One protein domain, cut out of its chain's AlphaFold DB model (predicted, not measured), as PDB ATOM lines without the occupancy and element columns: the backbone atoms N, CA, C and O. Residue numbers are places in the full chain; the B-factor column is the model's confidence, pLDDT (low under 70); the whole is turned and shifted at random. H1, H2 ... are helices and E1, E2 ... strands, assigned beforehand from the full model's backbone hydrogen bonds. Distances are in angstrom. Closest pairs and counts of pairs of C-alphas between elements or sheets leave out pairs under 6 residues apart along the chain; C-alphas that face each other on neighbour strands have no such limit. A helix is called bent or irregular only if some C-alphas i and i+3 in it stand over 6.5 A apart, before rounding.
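What this domain is: This is residues 33 to 162 of the 172 residues of an uncharacterized protein of Anaeromyces robustus (UniProt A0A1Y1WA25). One long helix, H1, runs along the longest axis, and the hairpin of E3 and E4 packs along one side of it, over residues 50 to 68. Further parts gather round this core: the small parallel pair E1 and E2, with E1 next to H1, the short helix H3 beside the last part of H1, with the strand E5 after it, and H2 across the far end of H1, where residues 87 to 95 stick out. The printed part has 130 residues with three named helices and five named strands, in the order H1 H2 E1 E2 E3 E4 H3 E5; the class is mixed, helices and strands. The whole is compact, with a radius of gyration of the C-alphas of 15.0 A, and spans 44 by 31 by 22 A.

Where its parts are: Residues 33 to 46 hold no named element. H1, residues 47 to 70, begins at C-alpha 47 (145.245, 163.691, 164.531) and is 34.3 A long. H2 is residues 80 to 91, 18.3 A; it is only just irregular, with C-alphas 81 and 84 6.9 A apart. E1 is residues 100 to 102 and E2 residues 119 to 121. E3 is residues 126 to 132, 17.6 A, and E4 residues 135 to 142, 20.4 A, which bends by 50 degrees at residue 139. H3, residues 144 to 152, is irregular, with C-alphas 145 and 148 7.2 A apart. E5, residues 156 to 161, ends at C-alpha 161 (149.163, 194.095, 159.784).

How they stand to each other: The closest C-alphas of H1 and E3, those of Met 61 and Val 126, are 6.5 A apart. E3 and E4 form an antiparallel hairpin, with N 127 and O 139 at 2.8 A. E1 and E2 are parallel, with N 101 and O 119 at 2.8 A. The closest C-alphas of H1 and E1, those of Asn 58 and Phe 102, are 6.4 A apart. H1 touches H3 with residues 64 to 68 alone, at a steep tilt of 41 degrees, opposite ways; C-alphas 64 and 150 are closest, at 6.5 A. H2 is close to H1 but not clearly touching, about perpendicular at 89 degrees; C-alphas 69 and 85 are closest, at 6.9 A. E5 pairs with no named strand; E4 and E5 are near each other, with 16 pairs of C-alphas within 10 A. In H1 every O i to N i+4 pair is within hydrogen-bond range; in H2 5 of 8 are, in H3 3 of 5.

The domain as a whole: The two C-alphas farthest apart, those of Pro 46 and Asp 77, are 45.0 A apart. The printed part has no cut. The link from E1 to E2, 16 residues, is long. Mean pLDDT of the printed part is 87.3; residues 77 to 78 and 89 to 97 are under 70.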
ATOM      1  N   ILE A  33     142.850 181.824 161.130       98.62
ATOM      2  CA  ILE A  33     141.841 180.953 160.518       98.62
ATOM      3  C   ILE A  33     141.339 179.942 161.549       98.62
ATOM      4  O   ILE A  33     142.107 179.151 162.101       98.62
ATOM      5  N   ARG A  34     140.026 179.933 161.798       98.19
ATOM      6  CA  ARG A  34     139.369 179.054 162.771       98.19
ATOM      7  C   ARG A  34     138.271 178.213 162.129       98.19
ATOM      8  O   ARG A  34     137.254 178.732 161.670       98.19
ATOM      9  N   ARG A  35     138.434 176.890 162.200       97.50
ATOM     10  CA  ARG A  35     137.453 175.916 161.701       97.50
ATOM     11  C   ARG A  35     136.153 175.944 162.496       97.50
ATOM     12  O   ARG A  35     135.086 176.126 161.918       97.50
ATOM     13  N   ASN A  36     136.236 175.787 163.815       97.00
ATOM     14  CA  ASN A  36     135.082 175.820 164.705       97.00
ATOM     15  C   ASN A  36     135.451 176.494 166.032       97.00
ATOM     16  O   ASN A  36     136.506 176.234 166.600       97.00
ATOM     17  N   LYS A  37     134.565 177.348 166.557       96.31
ATOM     18  CA  LYS A  37     134.762 178.021 167.853       96.31
ATOM     19  C   LYS A  37     134.864 177.051 169.040       96.31
ATOM     20  O   LYS A  37     135.447 177.414 170.054       96.31
ATOM     21  N   ASN A  38     134.298 175.852 168.901       96.44
ATOM     22  CA  ASN A  38     134.288 174.809 169.922       96.44
ATOM     23  C   ASN A  38     135.476 173.843 169.799       96.44
ATOM     24  O   ASN A  38     135.600 172.946 170.632       96.44
ATOM     25  N   ASP A  39     136.322 173.982 168.770       95.38
ATOM     26  CA  ASP A  39     137.536 173.174 168.683       95.38
ATOM     27  C   ASP A  39     138.430 173.471 169.898       95.38
ATOM     28  O   ASP A  39     138.526 174.611 170.365       95.38
ATOM     29  N   GLY A  40     139.053 172.420 170.430       93.81
ATOM     30  CA  GLY A  40     140.023 172.523 171.514       93.81
ATOM     31  C   GLY A  40     141.391 173.004 171.026       93.81
ATOM     32  O   GLY A  40     141.565 173.425 169.886       93.81
ATOM     33  N   ASN A  41     142.391 172.914 171.902       96.31
ATOM     34  CA  ASN A  41     143.770 173.225 171.534       96.31
ATOM     35  C   ASN A  41     144.276 172.267 170.433       96.31
ATOM     36  O   ASN A  41     144.187 171.053 170.604       96.31
ATOM     37  N   PHE A  42     144.833 172.815 169.350       93.38
ATOM     38  CA  PHE A  42     145.331 172.079 168.186       93.38
ATOM     39  C   PHE A  42     146.354 170.998 168.559       93.38
ATOM     40  O   PHE A  42     146.203 169.851 168.152       93.38
ATOM     41  N   GLU A  43     147.344 171.321 169.397       91.31
ATOM     42  CA  GLU A  43     148.403 170.376 169.800       91.31
ATOM     43  C   GLU A  43     147.856 169.187 170.588       91.31
ATOM     44  O   GLU A  43     148.420 168.097 170.574       91.31
ATOM     45  N   ARG A  44     146.746 169.400 171.299       95.25
ATOM     46  CA  ARG A  44     146.087 168.374 172.117       95.25
ATOM     47  C   ARG A  44     144.954 167.670 171.376       95.25
ATOM     48  O   ARG A  44     144.354 166.745 171.917       95.25
ATOM     49  N   ALA A  45     144.621 168.130 170.175       93.44
ATOM     50  CA  ALA A  45     143.564 167.554 169.370       93.44
ATOM     51  C   ALA A  45     143.988 166.184 168.815       93.44
ATOM     52  O   ALA A  45     145.168 165.970 168.534       93.44
ATOM     53  N   PRO A  46     143.042 165.256 168.588       94.38
ATOM     54  CA  PRO A  46     143.341 164.028 167.861       94.38
ATOM     55  C   PRO A  46     143.821 164.346 166.437       94.38
ATOM     56  O   PRO A  46     143.392 165.327 165.829       94.38
ATOM     57  N   GLN A  47     144.661 163.477 165.865       91.69
ATOM     58  CA  GLN A  47     145.245 163.691 164.531       91.69
ATOM     59  C   GLN A  47     144.199 163.932 163.432       91.69
ATOM     60  O   GLN A  47     144.432 164.717 162.520       91.69
ATOM     61  N   SER A  48     143.032 163.286 163.511       92.75
ATOM     62  CA  SER A  48     141.934 163.504 162.560       92.75
ATOM     63  C   SER A  48     141.427 164.949 162.579       92.75
ATOM     64  O   SER A  48     141.155 165.528 161.528       92.75
ATOM     65  N   LEU A  49     141.351 165.554 163.766       93.81
ATOM     66  CA  LEU A  49     140.973 166.949 163.938       93.81
ATOM     67  C   LEU A  49     142.087 167.888 163.459       93.81
ATOM     68  O   LEU A  49     141.799 168.829 162.723       93.81
ATOM     69  N   GLN A  50     143.349 167.604 163.792       93.38
ATOM     70  CA  GLN A  50     144.487 168.386 163.290       93.38
ATOM     71  C   GLN A  50     144.519 168.411 161.755       93.38
ATOM     72  O   GLN A  50     144.598 169.485 161.163       93.38
ATOM     73  N   LYS A  51     144.348 167.251 161.104       92.12
ATOM     74  CA  LYS A  51     144.254 167.139 159.638       92.12
ATOM     75  C   LYS A  51     143.095 167.954 159.068       92.12
ATOM     76  O   LYS A  51     143.274 168.651 158.078       92.12
ATOM     77  N   ALA A  52     141.921 167.909 159.699       94.06
ATOM     78  CA  ALA A  52     140.770 168.694 159.254       94.06
ATOM     79  C   ALA A  52     141.002 170.211 159.383       94.06
ATOM     80  O   ALA A  52     140.534 170.973 158.539       94.06
ATOM     81  N   ILE A  53     141.720 170.652 160.420       95.06
ATOM     82  CA  ILE A  53     142.111 172.056 160.588       95.06
ATOM     83  C   ILE A  53     143.116 172.455 159.504       95.06
ATOM     84  O   ILE A  53     142.875 173.436 158.810       95.06
ATOM     85  N   VAL A  54     144.191 171.683 159.306       94.44
ATOM     86  CA  VAL A  54     145.212 171.964 158.276       94.44
ATOM     87  C   VAL A  54     144.593 171.991 156.879       94.44
ATOM     88  O   VAL A  54     144.886 172.900 156.108       94.44
ATOM     89  N   LYS A  55     143.676 171.063 156.575       94.38
ATOM     90  CA  LYS A  55     142.947 171.045 155.301       94.38
ATOM     91  C   LYS A  55     142.187 172.349 155.058       94.38
ATOM     92  O   LYS A  55     142.365 172.961 154.011       94.38
ATOM     93  N   LEU A  56     141.393 172.799 156.032       96.12
ATOM     94  CA  LEU A  56     140.659 174.061 155.919       96.12
ATOM     95  C   LEU A  56     141.606 175.261 155.782       96.12
ATOM     96  O   LEU A  56     141.337 176.176 155.011       96.12
ATOM     97  N   VAL A  57     142.704 175.282 156.542       96.44
ATOM     98  CA  VAL A  57     143.684 176.374 156.464       96.44
ATOM     99  C   VAL A  57     144.287 176.432 155.065       96.44
ATOM    100  O   VAL A  57     144.310 177.504 154.474       96.44
ATOM    101  N   ASN A  58     144.672 175.289 154.494       95.69
ATOM    102  CA  ASN A  58     145.162 175.207 153.121       95.69
ATOM    103  C   ASN A  58     144.105 175.660 152.096       95.69
ATOM    104  O   ASN A  58     144.435 176.349 151.133       95.69
ATOM    105  N   GLU A  59     142.830 175.316 152.299       95.12
ATOM    106  CA  GLU A  59     141.735 175.825 151.464       95.12
ATOM    107  C   GLU A  59     141.662 177.356 151.513       95.12
ATOM    108  O   GLU A  59     141.631 177.983 150.461       95.12
ATOM    109  N   ARG A  60     141.734 177.968 152.699       97.62
ATOM    110  CA  ARG A  60     141.728 179.435 152.836       97.62
ATOM    111  C   ARG A  60     142.994 180.100 152.314       97.62
ATOM    112  O   ARG A  60     142.912 181.211 151.812       97.62
ATOM    113  N   MET A  61     144.147 179.438 152.396       96.69
ATOM    114  CA  MET A  61     145.380 179.925 151.771       96.69
ATOM    115  C   MET A  61     145.241 180.000 150.249       96.69
ATOM    116  O   MET A  61     145.686 180.981 149.671       96.69
ATOM    117  N   ASN A  62     144.577 179.021 149.619       95.31
ATOM    118  CA  ASN A  62     144.232 179.099 148.197       95.31
ATOM    119  C   ASN A  62     143.288 180.267 147.919       95.31
ATOM    120  O   ASN A  62     143.577 181.067 147.047       95.31
ATOM    121  N   ASP A  63     142.216 180.417 148.702       96.12
ATOM    122  CA  ASP A  63     141.252 181.504 148.490       96.12
ATOM    123  C   ASP A  63     141.931 182.891 148.603       96.12
ATOM    124  O   ASP A  63     141.660 183.800 147.823       96.12
ATOM    125  N   ILE A  64     142.864 183.053 149.549       96.62
ATOM    126  CA  ILE A  64     143.672 184.275 149.697       96.62
ATOM    127  C   ILE A  64     144.628 184.449 148.518       96.62
ATOM    128  O   ILE A  64     144.791 185.560 148.020       96.62
ATOM    129  N   TYR A  65     145.262 183.370 148.068       93.75
ATOM    130  CA  TYR A  65     146.149 183.393 146.912       93.75
ATOM    131  C   TYR A  65     145.409 183.821 145.638       93.75
ATOM    132  O   TYR A  65     145.899 184.679 144.906       93.75
ATOM    133  N   ASP A  66     144.196 183.306 145.432       92.12
ATOM    134  CA  ASP A  66     143.323 183.662 144.315       92.12
ATOM    135  C   ASP A  66     142.935 185.149 144.363       92.12
ATOM    136  O   ASP A  66     142.946 185.818 143.329       92.12
ATOM    137  N   ILE A  67     142.656 185.702 145.553       93.38
ATOM    138  CA  ILE A  67     142.411 187.145 145.744       93.38
ATOM    139  C   ILE A  67     143.645 187.963 145.345       93.38
ATOM    140  O   ILE A  67     143.511 188.953 144.624       93.38
ATOM    141  N   ILE A  68     144.840 187.559 145.788       91.06
ATOM    142  CA  ILE A  68     146.098 188.241 145.446       91.06
ATOM    143  C   ILE A  68     146.312 188.218 143.927       91.06
ATOM    144  O   ILE A  68     146.590 189.256 143.327       91.06
ATOM    145  N   GLN A  69     146.150 187.049 143.303       88.00
ATOM    146  CA  GLN A  69     146.349 186.862 141.868       88.00
ATOM    147  C   GLN A  69     145.331 187.650 141.033       88.00
ATOM    148  O   GLN A  69     145.709 188.296 140.055       88.00
ATOM    149  N   SER A  70     144.055 187.615 141.423       88.56
ATOM    150  CA  SER A  70     142.954 188.259 140.694       88.56
ATOM    151  C   SER A  70     142.971 189.783 140.794       88.56
ATOM    152  O   SER A  70     142.360 190.440 139.959       88.56
ATOM    153  N   ASN A  71     143.674 190.335 141.788       89.06
ATOM    154  CA  ASN A  71     143.792 191.772 142.034       89.06
ATOM    155  C   ASN A  71     145.254 192.246 141.928       89.06
ATOM    156  O   ASN A  71     145.701 193.090 142.714       89.06
ATOM    157  N   ARG A  72     146.037 191.699 140.986       83.19
ATOM    158  CA  ARG A  72     147.462 192.046 140.790       83.19
ATOM    159  C   ARG A  72     147.674 193.557 140.633       83.19
ATOM    160  O   ARG A  72     148.657 194.105 141.120       83.19
ATOM    161  N   GLU A  73     146.740 194.252 139.996       83.62
ATOM    162  CA  GLU A  73     146.734 195.705 139.799       83.62
ATOM    163  C   GLU A  73     146.581 196.519 141.096       83.62
ATOM    164  O   GLU A  73     146.847 197.723 141.114       83.62
ATOM    165  N   ALA A  74     146.183 195.888 142.207       83.62
ATOM    166  CA  ALA A  74     146.140 196.526 143.520       83.62
ATOM    167  C   ALA A  74     147.537 196.727 144.145       83.62
ATOM    168  O   ALA A  74     147.644 197.370 145.200       83.62
ATOM    169  N   TYR A  75     148.584 196.196 143.504       82.50
ATOM    170  CA  TYR A  75     149.970 196.194 143.958       82.50
ATOM    171  C   TYR A  75     150.887 197.045 143.070       82.50
ATOM    172  O   TYR A  75     150.507 197.490 141.991       82.50
ATOM    173  N   SER A  76     152.117 197.284 143.540       77.81
ATOM    174  CA  SER A  76     153.133 198.009 142.773       77.81
ATOM    175  C   SER A  76     153.862 197.136 141.777       77.81
ATOM    176  O   SER A  76     154.320 196.060 142.133       77.81
ATOM    177  N   ASP A  77     154.092 197.678 140.579       68.50
ATOM    178  CA  ASP A  77     154.911 197.050 139.534       68.50
ATOM    179  C   ASP A  77     156.333 196.688 140.002       68.50
ATOM    180  O   ASP A  77     156.967 195.811 139.430       68.50
ATOM    181  N   ASN A  78     156.842 197.345 141.053       66.31
ATOM    182  CA  ASN A  78     158.169 197.081 141.625       66.31
ATOM    183  C   ASN A  78     158.147 196.123 142.829       66.31
ATOM    184  O   ASN A  78     159.169 195.956 143.504       66.31
ATOM    185  N   ASP A  79     156.996 195.535 143.153       70.69
ATOM    186  CA  ASP A  79     156.870 194.609 144.270       70.69
ATOM    187  C   ASP A  79     157.434 193.234 143.905       70.69
ATOM    188  O   ASP A  79     156.749 192.366 143.368       70.69
ATOM    189  N   ARG A  80     158.716 193.033 144.225       71.38
ATOM    190  CA  ARG A  80     159.454 191.791 143.941       71.38
ATOM    191  C   ARG A  80     158.803 190.544 144.538       71.38
ATOM    192  O   ARG A  80     159.076 189.448 144.060       71.38
ATOM    193  N   ASN A  81     157.972 190.691 145.571       70.50
ATOM    194  CA  ASN A  81     157.276 189.558 146.174       70.50
ATOM    195  C   ASN A  81     156.256 188.934 145.205       70.50
ATOM    196  O   ASN A  81     155.947 187.756 145.343       70.50
ATOM    197  N   LEU A  82     155.781 189.685 144.204       80.62
ATOM    198  CA  LEU A  82     154.835 189.207 143.192       80.62
ATOM    199  C   LEU A  82     155.488 188.485 142.013       80.62
ATOM    200  O   LEU A  82     154.760 187.964 141.173       80.62
ATOM    201  N   ASN A  83     156.821 188.408 141.951       82.75
ATOM    202  CA  ASN A  83     157.521 187.687 140.881       82.75
ATOM    203  C   ASN A  83     157.051 186.226 140.771       82.75
ATOM    204  O   ASN A  83     156.993 185.680 139.676       82.75
ATOM    205  N   GLU A  84     156.641 185.627 141.894       85.25
ATOM    206  CA  GLU A  84     156.019 184.302 141.927       85.25
ATOM    207  C   GLU A  84     154.787 184.203 141.020       85.25
ATOM    208  O   GLU A  84     154.619 183.208 140.322       85.25
ATOM    209  N   LEU A  85     153.942 185.237 140.974       83.50
ATOM    210  CA  LEU A  85     152.780 185.249 140.084       83.50
ATOM    211  C   LEU A  85     153.214 185.238 138.616       83.50
ATOM    212  O   LEU A  85     152.588 184.567 137.798       83.50
ATOM    213  N   ASP A  86     154.290 185.950 138.287       77.94
ATOM    214  CA  ASP A  86     154.798 186.057 136.921       77.94
ATOM    215  C   ASP A  86     155.464 184.744 136.461       77.94
ATOM    216  O   ASP A  86     155.215 184.284 135.342       77.94
ATOM    217  N   ASP A  87     156.227 184.084 137.337       72.94
ATOM    218  CA  ASP A  87     156.846 182.776 137.068       72.94
ATOM    219  C   ASP A  87     155.787 181.692 136.793       72.94
ATOM    220  O   ASP A  87     155.946 180.844 135.902       72.94
ATOM    221  N   LEU A  88     154.656 181.765 137.499       72.06
ATOM    222  CA  LEU A  88     153.523 180.856 137.326       72.06
ATOM    223  C   LEU A  88     152.728 181.124 136.043       72.06
ATOM    224  O   LEU A  88     152.264 180.177 135.402       72.06
ATOM    225  N   LEU A  89     152.626 182.380 135.594       61.16
ATOM    226  CA  LEU A  89     152.017 182.717 134.298       61.16
ATOM    227  C   LEU A  89     152.783 182.093 133.118       61.16
ATOM    228  O   LEU A  89     152.174 181.715 132.112       61.16
ATOM    229  N   VAL A  90     154.107 181.939 133.241       55.59
ATOM    230  CA  VAL A  90     154.950 181.286 132.224       55.59
ATOM    231  C   VAL A  90     154.758 179.766 132.220       55.59
ATOM    232  O   VAL A  90     154.801 179.146 131.155       55.59
ATOM    233  N   THR A  91     154.490 179.157 133.381       54.25
ATOM    234  CA  THR A  91     154.300 177.701 133.504       54.25
ATOM    235  C   THR A  91     152.862 177.234 133.236       54.25
ATOM    236  O   THR A  91     152.674 176.085 132.829       54.25
ATOM    237  N   TRP A  92     151.840 178.086 133.398       52.47
ATOM    238  CA  TRP A  92     150.425 177.672 133.422       52.47
ATOM    239  C   TRP A  92     149.526 178.295 132.348       52.47
ATOM    240  O   TRP A  92     148.418 178.755 132.623       52.47
ATOM    241  N   ARG A  93     149.889 178.157 131.067       45.44
ATOM    242  CA  ARG A  93     148.942 178.392 129.950       45.44
ATOM    243  C   ARG A  93     147.722 177.438 129.916       45.44
ATOM    244  O   ARG A  93     146.926 177.541 128.994       45.44
ATOM    245  N   ASN A  94     147.547 176.537 130.892       46.31
ATOM    246  CA  ASN A  94     146.507 175.490 130.902       46.31
ATOM    247  C   ASN A  94     145.750 175.317 132.239       46.31
ATOM    248  O   ASN A  94     145.043 174.326 132.389       46.31
ATOM    249  N   THR A  95     145.941 176.168 133.257       51.34
ATOM    250  CA  THR A  95     145.645 175.755 134.652       51.34
ATOM    251  C   THR A  95     145.030 176.836 135.537       51.34
ATOM    252  O   THR A  95     145.514 177.123 136.621       51.34
ATOM    253  N   TYR A  96     143.882 177.362 135.109       52.97
ATOM    254  CA  TYR A  96     143.015 178.220 135.933       52.97
ATOM    255  C   TYR A  96     142.308 177.474 137.094       52.97
ATOM    256  O   TYR A  96     141.501 178.066 137.798       52.97
ATOM    257  N   GLU A  97     142.579 176.176 137.292       62.94
ATOM    258  CA  GLU A  97     141.818 175.308 138.212       62.94
ATOM    259  C   GLU A  97     142.677 174.547 139.240       62.94
ATOM    260  O   GLU A  97     142.142 173.786 140.049       62.94
ATOM    261  N   LYS A  98     144.009 174.702 139.239       71.94
ATOM    262  CA  LYS A  98     144.856 173.940 140.170       71.94
ATOM    263  C   LYS A  98     144.921 174.615 141.532       71.94
ATOM    264  O   LYS A  98     145.500 175.682 141.670       71.94
ATOM    265  N   ARG A  99     144.386 173.931 142.543       85.31
ATOM    266  CA  ARG A  99     144.568 174.285 143.952       85.31
ATOM    267  C   ARG A  99     145.916 173.766 144.456       85.31
ATOM    268  O   ARG A  99     146.357 172.668 144.109       85.31
ATOM    269  N   PHE A 100     146.553 174.546 145.310       90.25
ATOM    270  CA  PHE A 100     147.847 174.249 145.899       90.25
ATOM    271  C   PHE A 100     147.727 173.527 147.228       90.25
ATOM    272  O   PHE A 100     146.821 173.775 148.028       90.25
ATOM    273  N   GLN A 101     148.700 172.666 147.484       92.38
ATOM    274  CA  GLN A 101     149.063 172.232 148.818       92.38
ATOM    275  C   GLN A 101     150.262 173.067 149.257       92.38
ATOM    276  O   GLN A 101     151.395 172.795 148.866       92.38
ATOM    277  N   PHE A 102     150.007 174.091 150.062       93.31
ATOM    278  CA  PHE A 102     151.064 174.946 150.578       93.31
ATOM    279  C   PHE A 102     151.971 174.146 151.513       93.31
ATOM    280  O   PHE A 102     151.499 173.417 152.389       93.31
ATOM    281  N   ILE A 103     153.280 174.276 151.326       92.88
ATOM    282  CA  ILE A 103     154.262 173.575 152.152       92.88
ATOM    283  C   ILE A 103     154.405 174.298 153.497       92.88
ATOM    284  O   ILE A 103     154.708 175.489 153.568       92.88
ATOM    285  N   ASN A 104     154.205 173.562 154.586       91.69
ATOM    286  CA  ASN A 104     154.458 174.005 155.949       91.69
ATOM    287  C   ASN A 104     155.844 173.539 156.407       91.69
ATOM    288  O   ASN A 104     156.017 172.411 156.874       91.69
ATOM    289  N   TYR A 105     156.842 174.412 156.285       87.31
ATOM    290  CA  TYR A 105     158.206 174.121 156.738       87.31
ATOM    291  C   TYR A 105     158.337 174.048 158.259       87.31
ATOM    292  O   TYR A 105     159.157 173.288 158.769       87.31
ATOM    293  N   ASN A 106     157.490 174.776 158.990       85.31
ATOM    294  CA  ASN A 106     157.509 174.776 160.454       85.31
ATOM    295  C   ASN A 106     156.993 173.452 161.030       85.31
ATOM    296  O   ASN A 106     157.284 173.134 162.183       85.31
ATOM    297  N   ARG A 107     156.197 172.706 160.248       85.50
ATOM    298  CA  ARG A 107     155.584 171.427 160.632       85.50
ATOM    299  C   ARG A 107     155.519 170.454 159.459       85.50
ATOM    300  O   ARG A 107     154.440 170.261 158.884       85.50
ATOM    301  N   PRO A 108     156.645 169.823 159.091       85.38
ATOM    302  CA  PRO A 108     156.706 168.904 157.959       85.38
ATOM    303  C   PRO A 108     155.718 167.732 158.055       85.38
ATOM    304  O   PRO A 108     155.223 167.253 157.040       85.38
ATOM    305  N   GLU A 109     155.365 167.305 159.267       80.69
ATOM    306  CA  GLU A 109     154.370 166.266 159.537       80.69
ATOM    307  C   GLU A 109     152.947 166.648 159.105       80.69
ATOM    308  O   GLU A 109     152.095 165.779 158.925       80.69
ATOM    309  N   SER A 110     152.683 167.947 158.928       77.06
ATOM    310  CA  SER A 110     151.410 168.460 158.424       77.06
ATOM    311  C   SER A 110     151.335 168.513 156.894       77.06
ATOM    312  O   SER A 110     150.235 168.638 156.360       77.06
ATOM    313  N   ASN A 111     152.456 168.302 156.187       80.81
ATOM    314  CA  ASN A 111     152.531 168.263 154.717       80.81
ATOM    315  C   ASN A 111     152.044 166.938 154.114       80.81
ATOM    316  O   ASN A 111     152.376 166.601 152.977       80.81
ATOM    317  N   LEU A 112     151.266 166.161 154.869       71.00
ATOM    318  CA  LEU A 112     150.629 164.962 154.343       71.00
ATOM    319  C   LEU A 112     149.703 165.344 153.180       71.00
ATOM    320  O   LEU A 112     149.050 166.386 153.262       71.00
ATOM    321  N   PRO A 113     149.616 164.513 152.125       72.69
ATOM    322  CA  PRO A 113     148.745 164.796 150.996       72.69
ATOM    323  C   PRO A 113     147.311 164.987 151.490       72.69
ATOM    324  O   PRO A 113     146.693 164.064 152.027       72.69
ATOM    325  N   LEU A 114     146.809 166.218 151.366       73.88
ATOM    326  CA  LEU A 114     145.454 166.574 151.795       73.88
ATOM    327  C   LEU A 114     144.415 166.089 150.774       73.88
ATOM    328  O   LEU A 114     143.271 165.811 151.146       73.88
ATOM    329  N   ASN A 115     144.827 166.006 149.505       72.81
ATOM    330  CA  ASN A 115     144.126 165.412 148.369       72.81
ATOM    331  C   ASN A 115     145.146 165.142 147.238       72.81
ATOM    332  O   ASN A 115     146.130 165.870 147.134       72.81
ATOM    333  N   GLU A 116     144.908 164.135 146.395       71.88
ATOM    334  CA  GLU A 116     145.768 163.786 145.249       71.88
ATOM    335  C   GLU A 116     145.780 164.873 144.157       71.88
ATOM    336  O   GLU A 116     146.757 164.994 143.422       71.88
ATOM    337  N   ASP A 117     144.740 165.709 144.095       80.75
ATOM    338  CA  ASP A 117     144.606 166.770 143.085       80.75
ATOM    339  C   ASP A 117     145.399 168.050 143.405       80.75
ATOM    340  O   ASP A 117     145.470 168.960 142.574       80.75
ATOM    341  N   LEU A 118     145.958 168.166 144.615       84.62
ATOM    342  CA  LEU A 118     146.679 169.368 145.029       84.62
ATOM    343  C   LEU A 118     148.138 169.316 144.592       84.62
ATOM    344  O   LEU A 118     148.836 168.324 144.795       84.62
ATOM    345  N   VAL A 119     148.627 170.434 144.060       86.62
ATOM    346  CA  VAL A 119     150.040 170.570 143.699       86.62
ATOM    347  C   VAL A 119     150.821 171.132 144.885       86.62
ATOM    348  O   VAL A 119     150.477 172.221 145.349       86.62
ATOM    349  N   PRO A 120     151.864 170.440 145.383       89.12
ATOM    350  CA  PRO A 120     152.757 170.995 146.392       89.12
ATOM    351  C   PRO A 120     153.337 172.331 145.935       89.12
ATOM    352  O   PRO A 120     153.836 172.439 144.814       89.12
ATOM    353  N   PHE A 121     153.265 173.339 146.795       89.56
ATOM    354  CA  PHE A 121     153.609 174.703 146.433       89.56
ATOM    355  C   PHE A 121     154.309 175.422 147.581       89.56
ATOM    356  O   PHE A 121     153.798 175.517 148.700       89.56
ATOM    357  N   GLU A 122     155.496 175.934 147.289       90.38
ATOM    358  CA  GLU A 122     156.218 176.837 148.169       90.38
ATOM    359  C   GLU A 122     155.936 178.265 147.717       90.38
ATOM    360  O   GLU A 122     156.462 178.712 146.704       90.38
ATOM    361  N   SER A 123     155.082 178.955 148.469       90.44
ATOM    362  CA  SER A 123     154.698 180.327 148.159       90.44
ATOM    363  C   SER A 123     155.470 181.327 149.007       90.44
ATOM    364  O   SER A 123     155.592 181.182 150.223       90.44
ATOM    365  N   ASN A 124     155.926 182.395 148.370       89.62
ATOM    366  CA  ASN A 124     156.432 183.612 148.975       89.62
ATOM    367  C   ASN A 124     155.337 184.611 149.332       89.62
ATOM    368  O   ASN A 124     155.625 185.549 150.067       89.62
ATOM    369  N   LEU A 125     154.109 184.395 148.860       91.69
ATOM    370  CA  LEU A 125     152.963 185.272 149.083       91.69
ATOM    371  C   LEU A 125     152.065 184.801 150.218       91.69
ATOM    372  O   LEU A 125     151.484 185.645 150.894       91.69
ATOM    373  N   VAL A 126     151.957 183.490 150.452       94.31
ATOM    374  CA  VAL A 126     151.112 182.918 151.509       94.31
ATOM    375  C   VAL A 126     151.844 181.766 152.205       94.31
ATOM    376  O   VAL A 126     152.201 180.774 151.578       94.31
ATOM    377  N   LYS A 127     152.071 181.872 153.521       93.81
ATOM    378  CA  LYS A 127     152.889 180.922 154.303       93.81
ATOM    379  C   LYS A 127     152.209 180.510 155.600       93.81
ATOM    380  O   LYS A 127     151.585 181.329 156.266       93.81
ATOM    381  N   PHE A 128     152.385 179.263 156.022       94.38
ATOM    382  CA  PHE A 128     152.019 178.864 157.382       94.38
ATOM    383  C   PHE A 128     152.891 179.586 158.422       94.38
ATOM    384  O   PHE A 128     154.089 179.761 158.210       94.38
ATOM    385  N   ILE A 129     152.306 179.957 159.567       93.88
ATOM    386  CA  ILE A 129     153.058 180.394 160.752       93.88
ATOM    387  C   ILE A 129     152.973 179.297 161.814       93.88
ATOM    388  O   ILE A 129     153.886 178.484 161.933       93.88
ATOM    389  N   ALA A 130     151.877 179.253 162.579       92.12
ATOM    390  CA  ALA A 130     151.709 178.324 163.694       92.12
ATOM    391  C   ALA A 130     150.244 178.233 164.163       92.12
ATOM    392  O   ALA A 130     149.472 179.184 163.995       92.12
ATOM    393  N   PRO A 131     149.841 177.132 164.817       93.75
ATOM    394  CA  PRO A 131     148.588 177.089 165.556       93.75
ATOM    395  C   PRO A 131     148.645 177.985 166.803       93.75
ATOM    396  O   PRO A 131     149.649 178.025 167.510       93.75
ATOM    397  N   ILE A 132     147.537 178.654 167.121       92.94
ATOM    398  CA  ILE A 132     147.335 179.384 168.374       92.94
ATOM    399  C   ILE A 132     146.056 178.868 169.019       92.94
ATOM    400  O   ILE A 132     144.944 179.213 168.626       92.94
ATOM    401  N   THR A 133     146.200 178.052 170.062       93.00
ATOM    402  CA  THR A 133     145.070 177.418 170.758       93.00
ATOM    403  C   THR A 133     144.155 176.660 169.786       93.00
ATOM    404  O   THR A 133     144.550 175.589 169.343       93.00
ATOM    405  N   ASN A 134     142.971 177.177 169.453       93.56
ATOM    406  CA  ASN A 134     141.987 176.536 168.580       93.56
ATOM    407  C   ASN A 134     141.876 177.136 167.167       93.56
ATOM    408  O   ASN A 134     140.924 176.837 166.445       93.56
ATOM    409  N   TYR A 135     142.814 177.986 166.764       95.25
ATOM    410  CA  TYR A 135     142.892 178.518 165.406       95.25
ATOM    411  C   TYR A 135     144.322 178.416 164.877       95.25
ATOM    412  O   TYR A 135     145.253 178.138 165.631       95.25
ATOM    413  N   TYR A 136     144.496 178.597 163.574       95.94
ATOM    414  CA  TYR A 136     145.798 178.564 162.919       95.94
ATOM    415  C   TYR A 136     146.141 179.940 162.372       95.94
ATOM    416  O   TYR A 136     145.256 180.644 161.893       95.94
ATOM    417  N   THR A 137     147.412 180.318 162.438       97.00
ATOM    418  CA  THR A 137     147.898 181.558 161.837       97.00
ATOM    419  C   THR A 137     148.708 181.289 160.585       97.00
ATOM    420  O   THR A 137     149.515 180.356 160.526       97.00
ATOM    421  N   ILE A 138     148.485 182.131 159.588       97.50
ATOM    422  CA  ILE A 138     149.264 182.188 158.357       97.50
ATOM    423  C   ILE A 138     149.778 183.612 158.166       97.50
ATOM    424  O   ILE A 138     149.255 184.561 158.753       97.50
ATOM    425  N   TRP A 139     150.797 183.750 157.339       95.75
ATOM    426  CA  TRP A 139     151.300 185.018 156.851       95.75
ATOM    427  C   TRP A 139     150.862 185.191 155.397       95.75
ATOM    428  O   TRP A 139     150.926 184.228 154.631       95.75
ATOM    429  N   ALA A 140     150.448 186.395 155.009       95.25
ATOM    430  CA  ALA A 140     150.172 186.724 153.615       95.25
ATOM    431  C   ALA A 140     150.679 188.120 153.231       95.25
ATOM    432  O   ALA A 140     150.592 189.058 154.027       95.25
ATOM    433  N   GLN A 141     151.159 188.265 151.996       92.56
ATOM    434  CA  GLN A 141     151.523 189.550 151.402       92.56
ATOM    435  C   GLN A 141     150.284 190.204 150.773       92.56
ATOM    436  O   GLN A 141     149.845 189.822 149.688       92.56
ATOM    437  N   LEU A 142     149.724 191.220 151.431       92.31
ATOM    438  CA  LEU A 142     148.497 191.880 150.977       92.31
ATOM    439  C   LEU A 142     148.717 193.365 150.696       92.31
ATOM    440  O   LEU A 142     149.456 194.056 151.398       92.31
ATOM    441  N   SER A 143     148.021 193.869 149.681       90.75
ATOM    442  CA  SER A 143     147.731 195.296 149.560       90.75
ATOM    443  C   SER A 143     146.705 195.686 150.627       90.75
ATOM    444  O   SER A 143     145.738 194.956 150.846       90.75
ATOM    445  N   ASP A 144     146.865 196.854 151.258       91.00
ATOM    446  CA  ASP A 144     145.923 197.352 152.275       91.00
ATOM    447  C   ASP A 144     144.471 197.406 151.740       91.00
ATOM    448  O   ASP A 144     143.522 197.289 152.512       91.00
ATOM    449  N   LYS A 145     144.293 197.511 150.412       90.88
ATOM    450  CA  LYS A 145     142.991 197.503 149.724       90.88
ATOM    451  C   LYS A 145     142.264 196.151 149.767       90.88
ATOM    452  O   LYS A 145     141.044 196.137 149.679       90.88
ATOM    453  N   LEU A 146     142.990 195.039 149.905       94.56
ATOM    454  CA  LEU A 146     142.436 193.675 149.864       94.56
ATOM    455  C   LEU A 146     142.146 193.109 151.260       94.56
ATOM    456  O   LEU A 146     141.571 192.033 151.403       94.56
ATOM    457  N   VAL A 147     142.532 193.831 152.314       95.25
ATOM    458  CA  VAL A 147     142.398 193.375 153.703       95.25
ATOM    459  C   VAL A 147     140.945 193.072 154.063       95.25
ATOM    460  O   VAL A 147     140.679 192.058 154.706       95.25
ATOM    461  N   ASP A 148     140.004 193.928 153.669       96.75
ATOM    462  CA  ASP A 148     138.595 193.741 154.025       96.75
ATOM    463  C   ASP A 148     137.935 192.611 153.224       96.75
ATOM    464  O   ASP A 148     137.086 191.899 153.761       96.75
ATOM    465  N   GLU A 149     138.390 192.369 151.993       97.50
ATOM    466  CA  GLU A 149     137.992 191.200 151.206       97.50
ATOM    467  C   GLU A 149     138.464 189.905 151.880       97.50
ATOM    468  O   GLU A 149     137.658 189.011 152.145       97.50
ATOM    469  N   VAL A 150     139.733 189.840 152.295       97.88
ATOM    470  CA  VAL A 150     140.278 188.687 153.028       97.88
ATOM    471  C   VAL A 150     139.577 188.481 154.375       97.88
ATOM    472  O   VAL A 150     139.262 187.347 154.733       97.88
ATOM    473  N   LYS A 151     139.269 189.552 155.120       98.12
ATOM    474  CA  LYS A 151     138.483 189.461 156.368       98.12
ATOM    475  C   LYS A 151     137.079 188.901 156.149       98.12
ATOM    476  O   LYS A 151     136.513 188.337 157.082       98.12
ATOM    477  N   SER A 152     136.500 189.097 154.964       98.06
ATOM    478  CA  SER A 152     135.152 188.627 154.639       98.06
ATOM    479  C   SER A 152     135.085 187.120 154.367       98.06
ATOM    480  O   SER A 152     133.996 186.539 154.403       98.06
ATOM    481  N   LEU A 153     136.234 186.470 154.138       98.25
ATOM    482  CA  LEU A 153     136.293 185.035 153.896       98.25
ATOM    483  C   LEU A 153     135.761 184.242 155.102       98.25
ATOM    484  O   LEU A 153     136.042 184.569 156.261       98.25
ATOM    485  N   PRO A 154     135.038 183.135 154.861       98.00
ATOM    486  CA  PRO A 154     134.596 182.269 155.940       98.00
ATOM    487  C   PRO A 154     135.799 181.746 156.729       98.00
ATOM    488  O   PRO A 154     136.865 181.496 156.178       98.00
ATOM    489  N   ASN A 155     135.622 181.522 158.031       98.44
ATOM    490  CA  ASN A 155     136.659 181.014 158.939       98.44
ATOM    491  C   ASN A 155     137.834 181.962 159.215       98.44
ATOM    492  O   ASN A 155     138.601 181.664 160.130       98.44
ATOM    493  N   VAL A 156     137.963 183.092 158.521       98.44
ATOM    494  CA  VAL A 156     138.903 184.145 158.912       98.44
ATOM    495  C   VAL A 156     138.351 184.856 160.146       98.44
ATOM    496  O   VAL A 156     137.192 185.263 160.186       98.44
ATOM    497  N   ILE A 157     139.161 184.942 161.201       98.12
ATOM    498  CA  ILE A 157     138.777 185.561 162.479       98.12
ATOM    499  C   ILE A 157     139.591 186.810 162.809       98.12
ATOM    500  O   ILE A 157     139.161 187.610 163.636       98.12
ATOM    501  N   SER A 158     140.753 186.979 162.179       97.44
ATOM    502  CA  SER A 158     141.594 188.162 162.319       97.44
ATOM    503  C   SER A 158     142.475 188.337 161.087       97.44
ATOM    504  O   SER A 158     142.885 187.360 160.459       97.44
ATOM    505  N   VAL A 159     142.758 189.596 160.756       97.50
ATOM    506  CA  VAL A 159     143.745 190.006 159.753       97.50
ATOM    507  C   VAL A 159     144.479 191.198 160.345       97.50
ATOM    508  O   VAL A 159     143.912 192.285 160.472       97.50
ATOM    509  N   GLU A 160     145.718 190.980 160.758       95.06
ATOM    510  CA  GLU A 160     146.519 191.957 161.488       95.06
ATOM    511  C   GLU A 160     147.752 192.316 160.677       95.06
ATOM    512  O   GLU A 160     148.489 191.446 160.217       95.06
ATOM    513  N   LYS A 161     147.975 193.617 160.483       93.88
ATOM    514  CA  LYS A 161     149.163 194.095 159.784       93.88
ATOM    515  C   LYS A 161     150.388 193.730 160.609       93.88
ATOM    516  O   LYS A 161     150.464 194.066 161.792       93.88
ATOM    517  N   ASN A 162     151.347 193.054 159.990       85.62
ATOM    518  CA  ASN A 162     152.608 192.769 160.640       85.62
ATOM    519  C   ASN A 162     153.421 194.068 160.706       85.62
ATOM    520  O   ASN A 162     154.078 194.468 159.748       85.62
TER     521      ASN A 162